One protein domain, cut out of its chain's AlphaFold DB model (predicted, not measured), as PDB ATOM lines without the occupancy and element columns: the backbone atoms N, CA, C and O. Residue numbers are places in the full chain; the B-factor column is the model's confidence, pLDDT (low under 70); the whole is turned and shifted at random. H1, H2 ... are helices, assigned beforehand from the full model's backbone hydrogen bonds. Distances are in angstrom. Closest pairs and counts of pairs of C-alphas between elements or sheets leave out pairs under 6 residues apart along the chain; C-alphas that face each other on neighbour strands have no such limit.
ATOM      1  N   SER A  32      12.772  24.844 -20.504       70.25
ATOM      2  CA  SER A  32      13.040  24.624 -19.079       70.25
ATOM      3  C   SER A  32      12.326  25.657 -18.205       70.25
ATOM      4  O   SER A  32      11.673  25.268 -17.239       70.25
ATOM      5  N   GLN A  33      12.331  26.938 -18.586       71.94
ATOM      6  CA  GLN A  33      11.588  27.991 -17.884       71.94
ATOM      7  C   GLN A  33      10.071  27.754 -17.912       71.94
ATOM      8  O   GLN A  33       9.412  27.878 -16.881       71.94
ATOM      9  N   GLN A  34       9.508  27.332 -19.050       76.25
ATOM     10  CA  GLN A  34       8.090  26.959 -19.141       76.25
ATOM     11  C   GLN A  34       7.748  25.748 -18.259       76.25
ATOM     12  O   GLN A  34       6.731  25.770 -17.566       76.25
ATOM     13  N   ASN A  35       8.601  24.721 -18.230       81.06
ATOM     14  CA  ASN A  35       8.413  23.550 -17.369       81.06
ATOM     15  C   ASN A  35       8.493  23.906 -15.879       81.06
ATOM     16  O   ASN A  35       7.677  23.423 -15.093       81.06
ATOM     17  N   ILE A  36       9.425  24.781 -15.490       80.06
ATOM     18  CA  ILE A  36       9.535  25.296 -14.118       80.06
ATOM     19  C   ILE A  36       8.257  26.054 -13.744       80.06
ATOM     20  O   ILE A  36       7.651  25.758 -12.716       80.06
ATOM     21  N   GLN A  37       7.782  26.957 -14.606       79.38
ATOM     22  CA  GLN A  37       6.561  27.725 -14.353       79.38
ATOM     23  C   GLN A  37       5.322  26.823 -14.226       79.38
ATOM     24  O   GLN A  37       4.485  27.025 -13.343       79.38
ATOM     25  N   GLN A  38       5.204  25.799 -15.076       83.00
ATOM     26  CA  GLN A  38       4.116  24.824 -14.990       83.00
ATOM     27  C   GLN A  38       4.193  23.974 -13.720       83.00
ATOM     28  O   GLN A  38       3.160  23.742 -13.093       83.00
ATOM     29  N   ASN A  39       5.386  23.531 -13.317       83.44
ATOM     30  CA  ASN A  39       5.567  22.772 -12.081       83.44
ATOM     31  C   ASN A  39       5.216  23.618 -10.851       83.44
ATOM     32  O   ASN A  39       4.497  23.133  -9.981       83.44
ATOM     33  N   LEU A  40       5.610  24.894 -10.821       81.69
ATOM     34  CA  LEU A  40       5.222  25.830  -9.759       81.69
ATOM     35  C   LEU A  40       3.703  26.050  -9.712       81.69
ATOM     36  O   LEU A  40       3.113  26.097  -8.634       81.69
ATOM     37  N   ASN A  41       3.040  26.145 -10.867       82.50
ATOM     38  CA  ASN A  41       1.579  26.246 -10.928       82.50
ATOM     39  C   ASN A  41       0.889  24.981 -10.404       82.50
ATOM     40  O   ASN A  41      -0.038  25.088  -9.600       82.50
ATOM     41  N   ARG A  42       1.362  23.792 -10.802       82.00
ATOM     42  CA  ARG A  42       0.839  22.511 -10.300       82.00
ATOM     43  C   ARG A  42       1.053  22.369  -8.798       82.00
ATOM     44  O   ARG A  42       0.124  21.974  -8.104       82.00
ATOM     45  N   GLN A  43       2.228  22.746  -8.297       79.31
ATOM     46  CA  GLN A  43       2.545  22.700  -6.871       79.31
ATOM     47  C   GLN A  43       1.626  23.629  -6.071       79.31
ATOM     48  O   GLN A  43       1.018  23.191  -5.101       79.31
ATOM     49  N   ARG A  44       1.427  24.874  -6.530       77.94
ATOM     50  CA  ARG A  44       0.469  25.801  -5.906       77.94
ATOM     51  C   ARG A  44      -0.942  25.221  -5.876       77.94
ATOM     52  O   ARG A  44      -1.584  25.236  -4.833       77.94
ATOM     53  N   GLN A  45      -1.415  24.676  -6.994       77.69
ATOM     54  CA  GLN A  45      -2.755  24.095  -7.075       77.69
ATOM     55  C   GLN A  45      -2.911  22.858  -6.176       77.69
ATOM     56  O   GLN A  45      -3.957  22.681  -5.556       77.69
ATOM     57  N   GLN A  46      -1.873  22.027  -6.053       76.75
ATOM     58  CA  GLN A  46      -1.845  20.902  -5.117       76.75
ATOM     59  C   GLN A  46      -1.932  21.373  -3.664       76.75
ATOM     60  O   GLN A  46      -2.743  20.830  -2.921       76.75
ATOM     61  N   THR A  47      -1.177  22.408  -3.283       73.38
ATOM     62  CA  THR A  47      -1.231  22.992  -1.934       73.38
ATOM     63  C   THR A  47      -2.601  23.592  -1.619       73.38
ATOM     64  O   THR A  47      -3.146  23.346  -0.549       73.38
ATOM     65  N   TYR A  48      -3.211  24.335  -2.548       73.31
ATOM     66  CA  TYR A  48      -4.571  24.849  -2.339       73.31
ATOM     67  C   TYR A  48      -5.591  23.721  -2.163       73.31
ATOM     68  O   TYR A  48      -6.453  23.787  -1.285       73.31
ATOM     69  N   ASN A  49      -5.477  22.668  -2.975       76.62
ATOM     70  CA  ASN A  49      -6.358  21.511  -2.889       76.62
ATOM     71  C   ASN A  49      -6.165  20.722  -1.588       76.62
ATOM     72  O   ASN A  49      -7.155  20.207  -1.077       76.62
ATOM     73  N   SER A  50      -4.940  20.602  -1.065       69.12
ATOM     74  CA  SER A  50      -4.693  19.928   0.216       69.12
ATOM     75  C   SER A  50      -5.264  20.736   1.374       69.12
ATOM     76  O   SER A  50      -6.064  20.192   2.118       69.12
ATOM     77  N   LEU A  51      -5.000  22.045   1.433       72.25
ATOM     78  CA  LEU A  51      -5.571  22.922   2.463       72.25
ATOM     79  C   LEU A  51      -7.105  22.863   2.472       72.25
ATOM     80  O   LEU A  51      -7.719  22.669   3.511       72.25
ATOM     81  N   SER A  52      -7.727  22.916   1.291       69.88
ATOM     82  CA  SER A  52      -9.190  22.836   1.167       69.88
ATOM     83  C   SER A  52      -9.765  21.484   1.614       69.88
ATOM     84  O   SER A  52     -10.917  21.409   2.045       69.88
ATOM     85  N   ARG A  53      -9.003  20.393   1.453       76.56
ATOM     86  CA  ARG A  53      -9.393  19.064   1.945       76.56
ATOM     87  C   ARG A  53      -9.222  18.982   3.452       76.56
ATOM     88  O   ARG A  53     -10.161  18.545   4.106       76.56
ATOM     89  N   ASP A  54      -8.097  19.452   3.976       74.12
ATOM     90  CA  ASP A  54      -7.804  19.455   5.407       74.12
ATOM     91  C   ASP A  54      -8.861  20.280   6.161       74.12
ATOM     92  O   ASP A  54      -9.465  19.790   7.114       74.12
ATOM     93  N   ASP A  55      -9.202  21.474   5.664       73.88
ATOM     94  CA  ASP A  55     -10.266  22.321   6.221       73.88
ATOM     95  C   ASP A  55     -11.624  21.604   6.226       73.88
ATOM     96  O   ASP A  55     -12.386  21.656   7.200       73.88
ATOM     97  N   ARG A  56     -11.936  20.884   5.140       73.62
ATOM     98  CA  ARG A  56     -13.162  20.087   5.048       73.62
ATOM     99  C   ARG A  56     -13.154  18.950   6.066       73.62
ATOM    100  O   ARG A  56     -14.154  18.772   6.757       73.62
ATOM    101  N   GLU A  57     -12.069  18.196   6.174       75.69
ATOM    102  CA  GLU A  57     -11.951  17.094   7.132       75.69
ATOM    103  C   GLU A  57     -12.074  17.589   8.575       75.69
ATOM    104  O   GLU A  57     -12.839  17.018   9.357       75.69
ATOM    105  N   VAL A  58     -11.424  18.705   8.913       78.56
ATOM    106  CA  VAL A  58     -11.551  19.362  10.222       78.56
ATOM    107  C   VAL A  58     -13.003  19.750  10.500       78.56
ATOM    108  O   VAL A  58     -13.523  19.444  11.576       78.56
ATOM    109  N   SER A  59     -13.693  20.354   9.528       69.31
ATOM    110  CA  SER A  59     -15.098  20.749   9.693       69.31
ATOM    111  C   SER A  59     -16.032  19.549   9.911       69.31
ATOM    112  O   SER A  59     -16.891  19.582  10.795       69.31
ATOM    113  N   ILE A  60     -15.831  18.455   9.168       80.00
ATOM    114  CA  ILE A  60     -16.609  17.217   9.317       80.00
ATOM    115  C   ILE A  60     -16.368  16.622  10.702       80.00
ATOM    116  O   ILE A  60     -17.324  16.283  11.402       80.00
ATOM    117  N   ASN A  61     -15.106  16.545  11.127       79.12
ATOM    118  CA  ASN A  61     -14.742  16.024  12.439       79.12
ATOM    119  C   ASN A  61     -15.356  16.856  13.572       79.12
ATOM    120  O   ASN A  61     -15.865  16.286  14.538       79.12
ATOM    121  N   ALA A  62     -15.387  18.184  13.439       76.44
ATOM    122  CA  ALA A  62     -16.035  19.065  14.408       76.44
ATOM    123  C   ALA A  62     -17.542  18.773  14.536       76.44
ATOM    124  O   ALA A  62     -18.051  18.638  15.650       76.44
ATOM    125  N   VAL A  63     -18.248  18.589  13.415       82.94
ATOM    126  CA  VAL A  63     -19.682  18.243  13.413       82.94
ATOM    127  C   VAL A  63     -19.929  16.855  14.006       82.94
ATOM    128  O   VAL A  63     -20.839  16.683  14.818       82.94
ATOM    129  N   VAL A  64     -19.113  15.862  13.643       86.38
ATOM    130  CA  VAL A  64     -19.216  14.501  14.195       86.38
ATOM    131  C   VAL A  64     -19.012  14.518  15.709       86.38
ATOM    132  O   VAL A  64     -19.792  13.906  16.440       86.38
ATOM    133  N   ASN A  65     -18.005  15.243  16.194       86.88
ATOM    134  CA  ASN A  65     -17.735  15.366  17.623       86.88
ATOM    135  C   ASN A  65     -18.863  16.102  18.357       86.88
ATOM    136  O   ASN A  65     -19.268  15.664  19.434       86.88
ATOM    137  N   LEU A  66     -19.428  17.155  17.759       89.00
ATOM    138  CA  LEU A  66     -20.597  17.842  18.306       89.00
ATOM    139  C   LEU A  66     -21.800  16.899  18.428       89.00
ATOM    140  O   LEU A  66     -22.446  16.865  19.472       89.00
ATOM    141  N   ASN A  67     -22.079  16.102  17.396       91.25
ATOM    142  CA  ASN A  67     -23.187  15.147  17.423       91.25
ATOM    143  C   ASN A  67     -23.009  14.093  18.519       91.25
ATOM    144  O   ASN A  67     -23.951  13.841  19.267       91.25
ATOM    145  N   LYS A  68     -21.798  13.544  18.677       90.38
ATOM    146  CA  LYS A  68     -21.482  12.610  19.772       90.38
ATOM    147  C   LYS A  68     -21.696  13.246  21.144       90.38
ATOM    148  O   LYS A  68     -22.246  12.614  22.040       90.38
ATOM    149  N   LEU A  69     -21.277  14.498  21.318       90.44
ATOM    150  CA  LEU A  69     -21.446  15.207  22.585       90.44
ATOM    151  C   LEU A  69     -22.933  15.423  22.899       90.44
ATOM    152  O   LEU A  69     -23.373  15.140  24.011       90.44
ATOM    153  N   ARG A  70     -23.727  15.833  21.906       95.50
ATOM    154  CA  ARG A  70     -25.184  15.978  22.050       95.50
ATOM    155  C   ARG A  70     -25.881  14.651  22.340       95.50
ATOM    156  O   ARG A  70     -26.823  14.619  23.121       95.50
ATOM    157  N   GLU A  71     -25.414  13.551  21.760       95.75
ATOM    158  CA  GLU A  71     -25.916  12.214  22.083       95.75
ATOM    159  C   GLU A  71     -25.648  11.860  23.553       95.75
ATOM    160  O   GLU A  71     -26.572  11.471  24.265       95.75
ATOM    161  N   LYS A  72     -24.429  12.109  24.049       94.06
ATOM    162  CA  LYS A  72     -24.087  11.903  25.467       94.06
ATOM    163  C   LYS A  72     -24.859  12.806  26.420       94.06
ATOM    164  O   LYS A  72     -25.294  12.341  27.472       94.06
ATOM    165  N   LEU A  73     -25.105  14.057  26.045       95.31
ATOM    166  CA  LEU A  73     -26.000  14.930  26.803       95.31
ATOM    167  C   LEU A  73     -27.432  14.390  26.817       95.31
ATOM    168  O   LEU A  73     -28.065  14.371  27.868       95.31
ATOM    169  N   ALA A  74     -27.945  13.904  25.687       97.56
ATOM    170  CA  ALA A  74     -29.283  13.326  25.628       97.56
ATOM    171  C   ALA A  74     -29.402  12.042  26.469       97.56
ATOM    172  O   ALA A  74     -30.448  11.808  27.076       97.56
ATOM    173  N   GLU A  75     -28.363  11.207  26.530       96.62
ATOM    174  CA  GLU A  75     -28.295  10.074  27.463       96.62
ATOM    175  C   GLU A  75     -28.359  10.567  28.917       96.62
ATOM    176  O   GLU A  75     -29.212  10.113  29.681       96.62
ATOM    177  N   ALA A  76     -27.535  11.553  29.288       95.12
ATOM    178  CA  ALA A  76     -27.525  12.113  30.640       95.12
ATOM    179  C   ALA A  76     -28.892  12.700  31.031       95.12
ATOM    180  O   ALA A  76     -29.427  12.390  32.096       95.12
ATOM    181  N   TRP A  77     -29.526  13.466  30.147       97.06
ATOM    182  CA  TRP A  77     -30.865  14.003  30.379       97.06
ATOM    183  C   TRP A  77     -31.930  12.922  30.566       97.06
ATOM    184  O   TRP A  77     -32.806  13.075  31.419       97.06
ATOM    185  N   GLN A  78     -31.847  11.813  29.828       97.06
ATOM    186  CA  GLN A  78     -32.738  10.668  30.039       97.06
ATOM    187  C   GLN A  78     -32.534  10.029  31.413       97.06
ATOM    188  O   GLN A  78     -33.517   9.717  32.082       97.06
ATOM    189  N   THR A  79     -31.286   9.891  31.878       93.69
ATOM    190  CA  THR A  79     -31.019   9.378  33.237       93.69
ATOM    191  C   THR A  79     -31.575  10.286  34.336       93.69
ATOM    192  O   THR A  79     -31.930   9.802  35.406       93.69
ATOM    193  N   LEU A  80     -31.727  11.584  34.050       90.25
ATOM    194  CA  LEU A  80     -32.369  12.564  34.930       90.25
ATOM    195  C   LEU A  80     -33.904  12.596  34.802       90.25
ATOM    196  O   LEU A  80     -34.556  13.417  35.447       90.25
ATOM    197  N   GLY A  81     -34.495  11.712  33.992       93.88
ATOM    198  CA  GLY A  81     -35.944  11.521  33.891       93.88
ATOM    199  C   GLY A  81     -36.628  12.257  32.737       93.88
ATOM    200  O   GLY A  81     -37.855  12.210  32.636       93.88
ATOM    201  N   LEU A  82     -35.885  12.919  31.842       95.69
ATOM    202  CA  LEU A  82     -36.479  13.456  30.614       95.69
ATOM    203  C   LEU A  82     -36.853  12.320  29.657       95.69
ATOM    204  O   LEU A  82     -36.129  11.338  29.506       95.69
ATOM    205  N   SER A  83     -37.970  12.482  28.943       97.62
ATOM    206  CA  SER A  83     -38.314  11.560  27.859       97.62
ATOM    207  C   SER A  83     -37.244  11.601  26.756       97.62
ATOM    208  O   SER A  83     -36.609  12.646  26.566       97.62
ATOM    209  N   PRO A  84     -37.066  10.530  25.958       97.25
ATOM    210  CA  PRO A  84     -36.053  10.506  24.900       97.25
ATOM    211  C   PRO A  84     -36.152  11.689  23.927       97.25
ATOM    212  O   PRO A  84     -35.141  12.249  23.505       97.25
ATOM    213  N   GLN A  85     -37.374  12.117  23.594       97.12
ATOM    214  CA  GLN A  85     -37.602  13.269  22.722       97.12
ATOM    215  C   GLN A  85     -37.222  14.594  23.397       97.12
ATOM    216  O   GLN A  85     -36.571  15.437  22.774       97.12
ATOM    217  N   ALA A  86     -37.605  14.784  24.662       96.12
ATOM    218  CA  ALA A  86     -37.277  15.997  25.402       96.12
ATOM    219  C   ALA A  86     -35.763  16.109  25.630       96.12
ATOM    220  O   ALA A  86     -35.185  17.157  25.368       96.12
ATOM    221  N   ALA A  87     -35.104  15.012  25.999       97.31
ATOM    222  CA  ALA A  87     -33.660  14.956  26.189       97.31
ATOM    223  C   ALA A  87     -32.876  15.336  24.924       97.31
ATOM    224  O   ALA A  87     -31.955  16.146  24.992       97.31
ATOM    225  N   ARG A  88     -33.279  14.819  23.754       97.25
ATOM    226  CA  ARG A  88     -32.697  15.219  22.458       97.25
ATOM    227  C   ARG A  88     -32.930  16.693  22.143       97.25
ATOM    228  O   ARG A  88     -32.064  17.329  21.554       97.25
ATOM    229  N   THR A  89     -34.092  17.225  22.523       97.31
ATOM    230  CA  THR A  89     -34.427  18.641  22.317       97.31
ATOM    231  C   THR A  89     -33.528  19.542  23.155       97.31
ATOM    232  O   THR A  89     -32.980  20.502  22.620       97.31
ATOM    233  N   VAL A  90     -33.345  19.214  24.439       97.00
ATOM    234  CA  VAL A  90     -32.465  19.969  25.339       97.00
ATOM    235  C   VAL A  90     -31.024  19.875  24.842       97.00
ATOM    236  O   VAL A  90     -30.467  20.896  24.462       97.00
ATOM    237  N   ALA A  91     -30.489  18.660  24.686       96.50
ATOM    238  CA  ALA A  91     -29.112  18.437  24.243       96.50
ATOM    239  C   ALA A  91     -28.800  19.032  22.859       96.50
ATOM    240  O   ALA A  91     -27.667  19.414  22.571       96.50
ATOM    241  N   GLY A  92     -29.795  19.109  21.971       95.00
ATOM    242  CA  GLY A  92     -29.656  19.727  20.654       95.00
ATOM    243  C   GLY A  92     -29.316  21.219  20.710       95.00
ATOM    244  O   GLY A  92     -28.726  21.738  19.759       95.00
ATOM    245  N   ALA A  93     -29.646  21.896  21.813       93.38
ATOM    246  CA  ALA A  93     -29.355  23.310  22.012       93.38
ATOM    247  C   ALA A  93     -27.879  23.586  22.328       93.38
ATOM    248  O   ALA A  93     -27.436  24.714  22.112       93.38
ATOM    249  N   TYR A  94     -27.113  22.586  22.782       91.62
ATOM    250  CA  TYR A  94     -25.705  22.748  23.138       91.62
ATOM    251  C   TYR A  94     -24.857  23.334  22.000       91.62
ATOM    252  O   TYR A  94     -24.919  22.879  20.848       91.62
ATOM    253  N   GLN A  95     -24.019  24.314  22.347       86.88
ATOM    254  CA  GLN A  95     -23.066  24.983  21.461       86.88
ATOM    255  C   GLN A  95     -21.713  25.143  22.187       86.88
ATOM    256  O   GLN A  95     -21.679  25.831  23.206       86.88
ATOM    257  N   PRO A  96     -20.608  24.549  21.685       78.56
ATOM    258  CA  PRO A  96     -19.309  24.548  22.372       78.56
ATOM    259  C   PRO A  96     -18.715  25.940  22.618       78.56
ATOM    260  O   PRO A  96     -18.144  26.181  23.675       78.56
ATOM    261  N   ASP A  97     -18.874  26.852  21.655       74.12
ATOM    262  CA  ASP A  97     -18.211  28.165  21.660       74.12
ATOM    263  C   ASP A  97     -19.142  29.308  22.092       74.12
ATOM    264  O   ASP A  97     -18.839  30.488  21.898       74.12
ATOM    265  N   PHE A  98     -20.310  28.992  22.662       75.12
ATOM    266  CA  PHE A  98     -21.249  30.029  23.072       75.12
ATOM    267  C   PHE A  98     -20.840  30.650  24.412       75.12
ATOM    268  O   PHE A  98     -20.820  29.999  25.458       75.12
ATOM    269  N   ALA A  99     -20.575  31.955  24.401       68.81
ATOM    270  CA  ALA A  99     -20.234  32.706  25.602       68.81
ATOM    271  C   ALA A  99     -21.465  32.908  26.511       68.81
ATOM    272  O   ALA A  99     -22.273  33.816  26.314       68.81
ATOM    273  N   LEU A 100     -21.589  32.082  27.555       68.81
ATOM    274  CA  LEU A 100     -22.643  32.178  28.578       68.81
ATOM    275  C   LEU A 100     -22.300  33.113  29.752       68.81
ATOM    276  O   LEU A 100     -23.041  33.148  30.732       68.81
ATOM    277  N   ASN A 101     -21.198  33.864  29.684       66.88
ATOM    278  CA  ASN A 101     -20.585  34.529  30.844       66.88
ATOM    279  C   ASN A 101     -21.537  35.432  31.653       66.88
ATOM    280  O   ASN A 101     -21.379  35.542  32.860       66.88
ATOM    281  N   SER A 102     -22.541  36.048  31.021       62.91
ATOM    282  CA  SER A 102     -23.530  36.886  31.714       62.91
ATOM    283  C   SER A 102     -24.709  36.119  32.330       62.91
ATOM    284  O   SER A 102     -25.420  36.674  33.163       62.91
ATOM    285  N   ARG A 103     -24.946  34.865  31.928       72.31
ATOM    286  CA  ARG A 103     -26.095  34.040  32.360       72.31
ATOM    287  C   ARG A 103     -25.700  32.882  33.273       72.31
ATOM    288  O   ARG A 103     -26.553  32.328  33.960       72.31
ATOM    289  N   ARG A 104     -24.423  32.496  33.261       79.62
ATOM    290  CA  ARG A 104     -23.892  31.362  34.018       79.62
ATOM    291  C   ARG A 104     -23.646  31.764  35.469       79.62
ATOM    292  O   ARG A 104     -22.781  32.585  35.756       79.62
ATOM    293  N   ALA A 105     -24.400  31.171  36.386       78.69
ATOM    294  CA  ALA A 105     -24.107  31.275  37.810       78.69
ATOM    295  C   ALA A 105     -22.905  30.384  38.166       78.69
ATOM    296  O   ALA A 105     -22.788  29.275  37.647       78.69
ATOM    297  N   SER A 106     -22.034  30.841  39.075       83.81
ATOM    298  CA  SER A 106     -21.011  29.961  39.656       83.81
ATOM    299  C   SER A 106     -21.676  28.820  40.435       83.81
ATOM    300  O   SER A 106     -22.658  29.047  41.149       83.81
ATOM    301  N   LEU A 107     -21.145  27.600  40.296       88.81
ATOM    302  CA  LEU A 107     -21.583  26.417  41.055       88.81
ATOM    303  C   LEU A 107     -20.734  26.164  42.312       88.81
ATOM    304  O   LEU A 107     -20.986  25.211  43.061       88.81
ATOM    305  N   GLU A 108     -19.718  26.994  42.538       87.25
ATOM    306  CA  GLU A 108     -18.870  26.937  43.723       87.25
ATOM    307  C   GLU A 108     -19.695  27.237  44.982       87.25
ATOM    308  O   GLU A 108     -20.572  28.102  44.976       87.25
ATOM    309  N   GLY A 109     -19.482  26.457  46.045       86.81
ATOM    310  CA  GLY A 109     -20.236  26.573  47.299       86.81
ATOM    311  C   GLY A 109     -21.713  26.152  47.240       86.81
ATOM    312  O   GLY A 109     -22.338  26.054  48.289       86.81
ATOM    313  N   LYS A 110     -22.278  25.864  46.057       90.31
ATOM    314  CA  LYS A 110     -23.667  25.391  45.919       90.31
ATOM    315  C   LYS A 110     -23.802  23.909  46.254       90.31
ATOM    316  O   LYS A 110     -22.984  23.099  45.810       90.31
ATOM    317  N   SER A 111     -24.861  23.558  46.968       92.00
ATOM    318  CA  SER A 111     -25.293  22.174  47.177       92.00
ATOM    319  C   SER A 111     -25.889  21.560  45.906       92.00
ATOM    320  O   SER A 111     -26.344  22.272  45.007       92.00
ATOM    321  N   ASP A 112     -25.950  20.231  45.849       90.56
ATOM    322  CA  ASP A 112     -26.546  19.504  44.720       90.56
ATOM    323  C   ASP A 112     -28.014  19.897  44.501       90.56
ATOM    324  O   ASP A 112     -28.459  20.046  43.363       90.56
ATOM    325  N   GLN A 113     -28.751  20.164  45.585       93.25
ATOM    326  CA  GLN A 113     -30.140  20.616  45.517       93.25
ATOM    327  C   GLN A 113     -30.263  22.009  44.886       93.25
ATOM    328  O   GLN A 113     -31.137  22.234  44.048       93.25
ATOM    329  N   GLU A 114     -29.390  22.951  45.248       93.88
ATOM    330  CA  GLU A 114     -29.383  24.285  44.637       93.88
ATOM    331  C   GLU A 114     -29.027  24.221  43.151       93.88
ATOM    332  O   GLU A 114     -29.615  24.936  42.339       93.88
ATOM    333  N   ILE A 115     -28.094  23.343  42.777       93.12
ATOM    334  CA  ILE A 115     -27.719  23.128  41.376       93.12
ATOM    335  C   ILE A 115     -28.886  22.501  40.602       93.12
ATOM    336  O   ILE A 115     -29.203  22.957  39.500       93.12
ATOM    337  N   ALA A 116     -29.591  21.533  41.190       92.38
ATOM    338  CA  ALA A 116     -30.796  20.956  40.598       92.38
ATOM    339  C   ALA A 116     -31.883  22.018  40.359       92.38
ATOM    340  O   ALA A 116     -32.507  22.026  39.297       92.38
ATOM    341  N   VAL A 117     -32.066  22.965  41.287       95.00
ATOM    342  CA  VAL A 117     -32.995  24.096  41.112       95.00
ATOM    343  C   VAL A 117     -32.573  25.003  39.951       95.00
ATOM    344  O   VAL A 117     -33.430  25.432  39.177       95.00
ATOM    345  N   LEU A 118     -31.275  25.275  39.776       93.75
ATOM    346  CA  LEU A 118     -30.781  26.048  38.627       93.75
ATOM    347  C   LEU A 118     -31.086  25.344  37.300       93.75
ATOM    348  O   LEU A 118     -31.603  25.978  36.376       93.75
ATOM    349  N   ILE A 119     -30.839  24.033  37.235       94.06
ATOM    350  CA  ILE A 119     -31.156  23.202  36.067       94.06
ATOM    351  C   ILE A 119     -32.659  23.242  35.773       94.06
ATOM    352  O   ILE A 119     -33.064  23.545  34.650       94.06
ATOM    353  N   GLN A 120     -33.502  23.000  36.779       94.12
ATOM    354  CA  GLN A 120     -34.958  23.029  36.622       94.12
ATOM    355  C   GLN A 120     -35.462  24.409  36.188       94.12
ATOM    356  O   GLN A 120     -36.327  24.499  35.317       94.12
ATOM    357  N   SER A 121     -34.901  25.491  36.737       94.94
ATOM    358  CA  SER A 121     -35.251  26.861  36.347       94.94
ATOM    359  C   SER A 121     -34.917  27.135  34.879       94.94
ATOM    360  O   SER A 121     -35.739  27.709  34.160       94.94
ATOM    361  N   ALA A 122     -33.743  26.697  34.416       94.06
ATOM    362  CA  ALA A 122     -33.334  26.828  33.021       94.06
ATOM    363  C   ALA A 122     -34.249  26.015  32.088       94.06
ATOM    364  O   ALA A 122     -34.752  26.554  31.099       94.06
ATOM    365  N   LEU A 123     -34.561  24.763  32.445       95.62
ATOM    366  CA  LEU A 123     -35.491  23.914  31.693       95.62
ATOM    367  C   LEU A 123     -36.897  24.527  31.606       95.62
ATOM    368  O   LEU A 123     -37.476  24.577  30.520       95.62
ATOM    369  N   ALA A 124     -37.427  25.050  32.717       95.88
ATOM    370  CA  ALA A 124     -38.741  25.694  32.763       95.88
ATOM    371  C   ALA A 124     -38.806  26.955  31.883       95.88
ATOM    372  O   ALA A 124     -39.813  27.203  31.217       95.88
ATOM    373  N   LYS A 125     -37.711  27.722  31.826       95.38
ATOM    374  CA  LYS A 125     -37.557  28.891  30.943       95.38
ATOM    375  C   LYS A 125     -37.235  28.525  29.494       95.38
ATOM    376  O   LYS A 125     -37.155  29.420  28.656       95.38
ATOM    377  N   LYS A 126     -37.054  27.234  29.196       95.69
ATOM    378  CA  LYS A 126     -36.561  26.720  27.910       95.69
ATOM    379  C   LYS A 126     -35.193  27.285  27.515       95.69
ATOM    380  O   LYS A 126     -34.848  27.312  26.336       95.69
ATOM    381  N   ASP A 127     -34.399  27.708  28.498       93.62
ATOM    382  CA  ASP A 127     -33.000  28.078  28.297       93.62
ATOM    383  C   ASP A 127     -32.150  26.800  28.305       93.62
ATOM    384  O   ASP A 127     -31.437  26.483  29.258       93.62
ATOM    385  N   TYR A 128     -32.322  25.996  27.256       94.69
ATOM    386  CA  TYR A 128     -31.718  24.667  27.150       94.69
ATOM    387  C   TYR A 128     -30.195  24.718  27.079       94.69
ATOM    388  O   TYR A 128     -29.533  23.841  27.618       94.69
ATOM    389  N   LEU A 129     -29.641  25.787  26.505       92.44
ATOM    390  CA  LEU A 129     -28.202  25.999  26.479       92.44
ATOM    391  C   LEU A 129     -27.641  26.220  27.894       92.44
ATOM    392  O   LEU A 129     -26.620  25.633  28.251       92.44
ATOM    393  N   LEU A 130     -28.320  27.028  28.718       92.62
ATOM    394  CA  LEU A 130     -27.944  27.196  30.121       92.62
ATOM    395  C   LEU A 130     -28.129  25.895  30.916       92.62
ATOM    396  O   LEU A 130     -27.287  25.581  31.759       92.62
ATOM    397  N   ALA A 131     -29.192  25.132  30.647       94.25
ATOM    398  CA  ALA A 131     -29.416  23.834  31.280       94.25
ATOM    399  C   ALA A 131     -28.282  22.843  30.960       94.25
ATOM    400  O   ALA A 131     -27.708  22.272  31.889       94.25
ATOM    401  N   ASP A 132     -27.918  22.693  29.681       93.69
ATOM    402  CA  ASP A 132     -26.813  21.834  29.229       93.69
ATOM    403  C   ASP A 132     -25.498  22.226  29.904       93.69
ATOM    404  O   ASP A 132     -24.802  21.376  30.462       93.69
ATOM    405  N   GLN A 133     -25.173  23.522  29.916       90.94
ATOM    406  CA  GLN A 133     -23.931  23.987  30.526       90.94
ATOM    407  C   GLN A 133     -23.906  23.736  32.036       90.94
ATOM    408  O   GLN A 133     -22.898  23.269  32.564       90.94
ATOM    409  N   THR A 134     -25.014  24.016  32.727       92.50
ATOM    410  CA  THR A 134     -25.116  23.802  34.177       92.50
ATOM    411  C   THR A 134     -24.939  22.322  34.522       92.50
ATOM    412  O   THR A 134     -24.253  21.999  35.492       92.50
ATOM    413  N   LEU A 135     -25.490  21.415  33.707       93.38
ATOM    414  CA  LEU A 135     -25.308  19.975  33.880       93.38
ATOM    415  C   LEU A 135     -23.850  19.542  33.652       93.38
ATOM    416  O   LEU A 135     -23.308  18.783  34.458       93.38
ATOM    417  N   ILE A 136     -23.198  20.041  32.597       91.00
ATOM    418  CA  ILE A 136     -21.779  19.755  32.318       91.00
ATOM    419  C   ILE A 136     -20.898  20.215  33.483       91.00
ATOM    420  O   ILE A 136     -19.991  19.500  33.910       91.00
ATOM    421  N   ASP A 137     -21.164  21.404  34.012       90.25
ATOM    422  CA  ASP A 137     -20.399  21.972  35.119       90.25
ATOM    423  C   ASP A 137     -20.585  21.184  36.409       90.25
ATOM    424  O   ASP A 137     -19.616  20.932  37.126       90.25
ATOM    425  N   TYR A 138     -21.815  20.753  36.679       91.62
ATOM    426  CA  TYR A 138     -22.120  19.872  37.795       91.62
ATOM    427  C   TYR A 138     -21.356  18.548  37.694       91.62
ATOM    428  O   TYR A 138     -20.699  18.143  38.650       91.62
ATOM    429  N   GLN A 139     -21.362  17.907  36.521       89.88
ATOM    430  CA  GLN A 139     -20.609  16.670  36.296       89.88
ATOM    431  C   GLN A 139     -19.099  16.879  36.459       89.88
ATOM    432  O   GLN A 139     -18.430  16.058  37.084       89.88
ATOM    433  N   ARG A 140     -18.553  17.996  35.964       88.31
ATOM    434  CA  ARG A 140     -17.138  18.347  36.168       88.31
ATOM    435  C   ARG A 140     -16.799  18.530  37.644       88.31
ATOM    436  O   ARG A 140     -15.782  18.008  38.087       88.31
ATOM    437  N   LYS A 141     -17.657  19.220  38.400       85.88
ATOM    438  CA  LYS A 141     -17.508  19.386  39.852       85.88
ATOM    439  C   LYS A 141     -17.505  18.034  40.568       85.88
ATOM    440  O   LYS A 141     -16.632  17.796  41.392       85.88
ATOM    441  N   GLN A 142     -18.429  17.136  40.224       85.75
ATOM    442  CA  GLN A 142     -18.491  15.792  40.813       85.75
ATOM    443  C   GLN A 142     -17.230  14.963  40.513       85.75
ATOM    444  O   GLN A 142     -16.716  14.276  41.391       85.75
ATOM    445  N   LEU A 143     -16.683  15.070  39.298       83.38
ATOM    446  CA  LEU A 143     -15.428  14.400  38.935       83.38
ATOM    447  C   LEU A 143     -14.219  14.949  39.707       83.38
ATOM    448  O   LEU A 143     -13.366  14.166  40.109       83.38
ATOM    449  N   GLN A 144     -14.157  16.266  39.933       78.12
ATOM    450  CA  GLN A 144     -13.091  16.904  40.720       78.12
ATOM    451  C   GLN A 144     -13.166  16.520  42.206       78.12
ATOM    452  O   GLN A 144     -12.151  16.201  42.816       78.12
ATOM    453  N   LEU A 145     -14.374  16.459  42.774       60.72
ATOM    454  CA  LEU A 145     -14.577  15.997  44.149       60.72
ATOM    455  C   LEU A 145     -14.203  14.518  44.323       60.72
ATOM    456  O   LEU A 145     -13.639  14.149  45.349       60.72
ATOM    457  N   GLY A 146     -14.462  13.678  43.315       58.56
ATOM    458  CA  GLY A 146     -14.086  12.263  43.337       58.56
ATOM    459  C   GLY A 146     -12.572  12.018  43.306       58.56
ATOM    460  O   GLY A 146     -12.109  11.024  43.868       58.56
ATOM    461  N   THR A 147     -11.791  12.917  42.696       56.41
ATOM    462  CA  THR A 147     -10.320  12.827  42.673       56.41
ATOM    463  C   THR A 147      -9.661  13.266  43.978       56.41
ATOM    464  O   THR A 147      -8.629  12.702  44.337       56.41
ATOM    465  N   ASP A 148     -10.275  14.188  44.723       52.28
ATOM    466  CA  ASP A 148      -9.748  14.676  46.009       52.28
ATOM    467  C   ASP A 148     -10.082  13.739  47.189       52.28
ATOM    468  O   ASP A 148      -9.536  13.879  48.280       52.28
TER     469      ASP A 148
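Overview. This is residues 32 to 148 of the 155 residues of an uncharacterized protein of Rhodanobacter sp. Root179 (UniProt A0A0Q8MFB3). One very long helix, H1, makes a straight arm with a small compact head at its far end, where the short helix H2 folds back on the last turns of H1 and a hairpin of two helices, H3 and H4, makes up the rest with the long link before it. Residues 32 to 65 of H1 stick out from the head as the arm that gives the model its length, and residues 143 to 148 of H4 stick out too. The printed part has 117 residues with four named helices, H1, H2, H3 and H4 along the chain, and no named strand; the class is all helix. The whole is extended, with a radius of gyration of the C-alphas of 22.6 A and spans of 78 by 34 by 28 A.

Arrangement. Begin with the longest helix, H1, residues 32 to 79. With its residues 70 to 78 alone it touches H2, residues 84 to 92; look at the C-alphas of Ala 74 and Ala 87, the closest, 4.7 A apart. H1 and H2 form a helical hairpin, at a steep tilt of 44 degrees, opposite ways. H2 in turn touches H4, residues 128 to 148, which meets it with residues 128 to 132 alone; the closest C-alphas are those of Val 90 and Tyr 128, 5.1 A apart, and the two lines are about perpendicular at 88 degrees. H3, residues 112 to 124, and H4 form a second helical hairpin: they touch, with the C-alphas of Ile 119 and Ala 131 closest at 5.1 A, at a shallow tilt of 16 degrees, opposite ways. H1 and H4 are close but not clearly touching, the C-alphas of Leu 73 and Asp 132 being closest at 7.4 A. H1 and H3 are apart; H2 and H3 are apart only just, their closest C-alphas 8.1 A from each other. In H1, H2, H3 and H4 every O i to N i+4 pair is within hydrogen-bond range.

Along the chain. Find C-alpha 32 at (13.040, 24.624, -19.079); from there H1 runs 70.1 A to C-alpha 79 at (-31.019, 9.378, 33.237). H2, residues 84 to 92, is 12.0 A long, and H3, residues 112 to 124, is 18.2 A. H4 runs 30.6 A from Tyr 128 to C-alpha 148 at (-9.748, 14.676, 46.009).

Size, cuts and confidence. The two C-alphas farthest apart are those of Ser 32 and Gln 113, at 77.8 A. Without the stretches that stand free, the body of 77 residues spans 32 by 27 by 24 A. The printed part has no cut. The link from H2 to H3, residues 93 to 111, is long; those from H1 to H2 and from H3 to H4 are tight. Mean pLDDT of the printed part is 85.4; look for values under 70 at residues 50, 52, 59, 99 to 102 and 145 to 148.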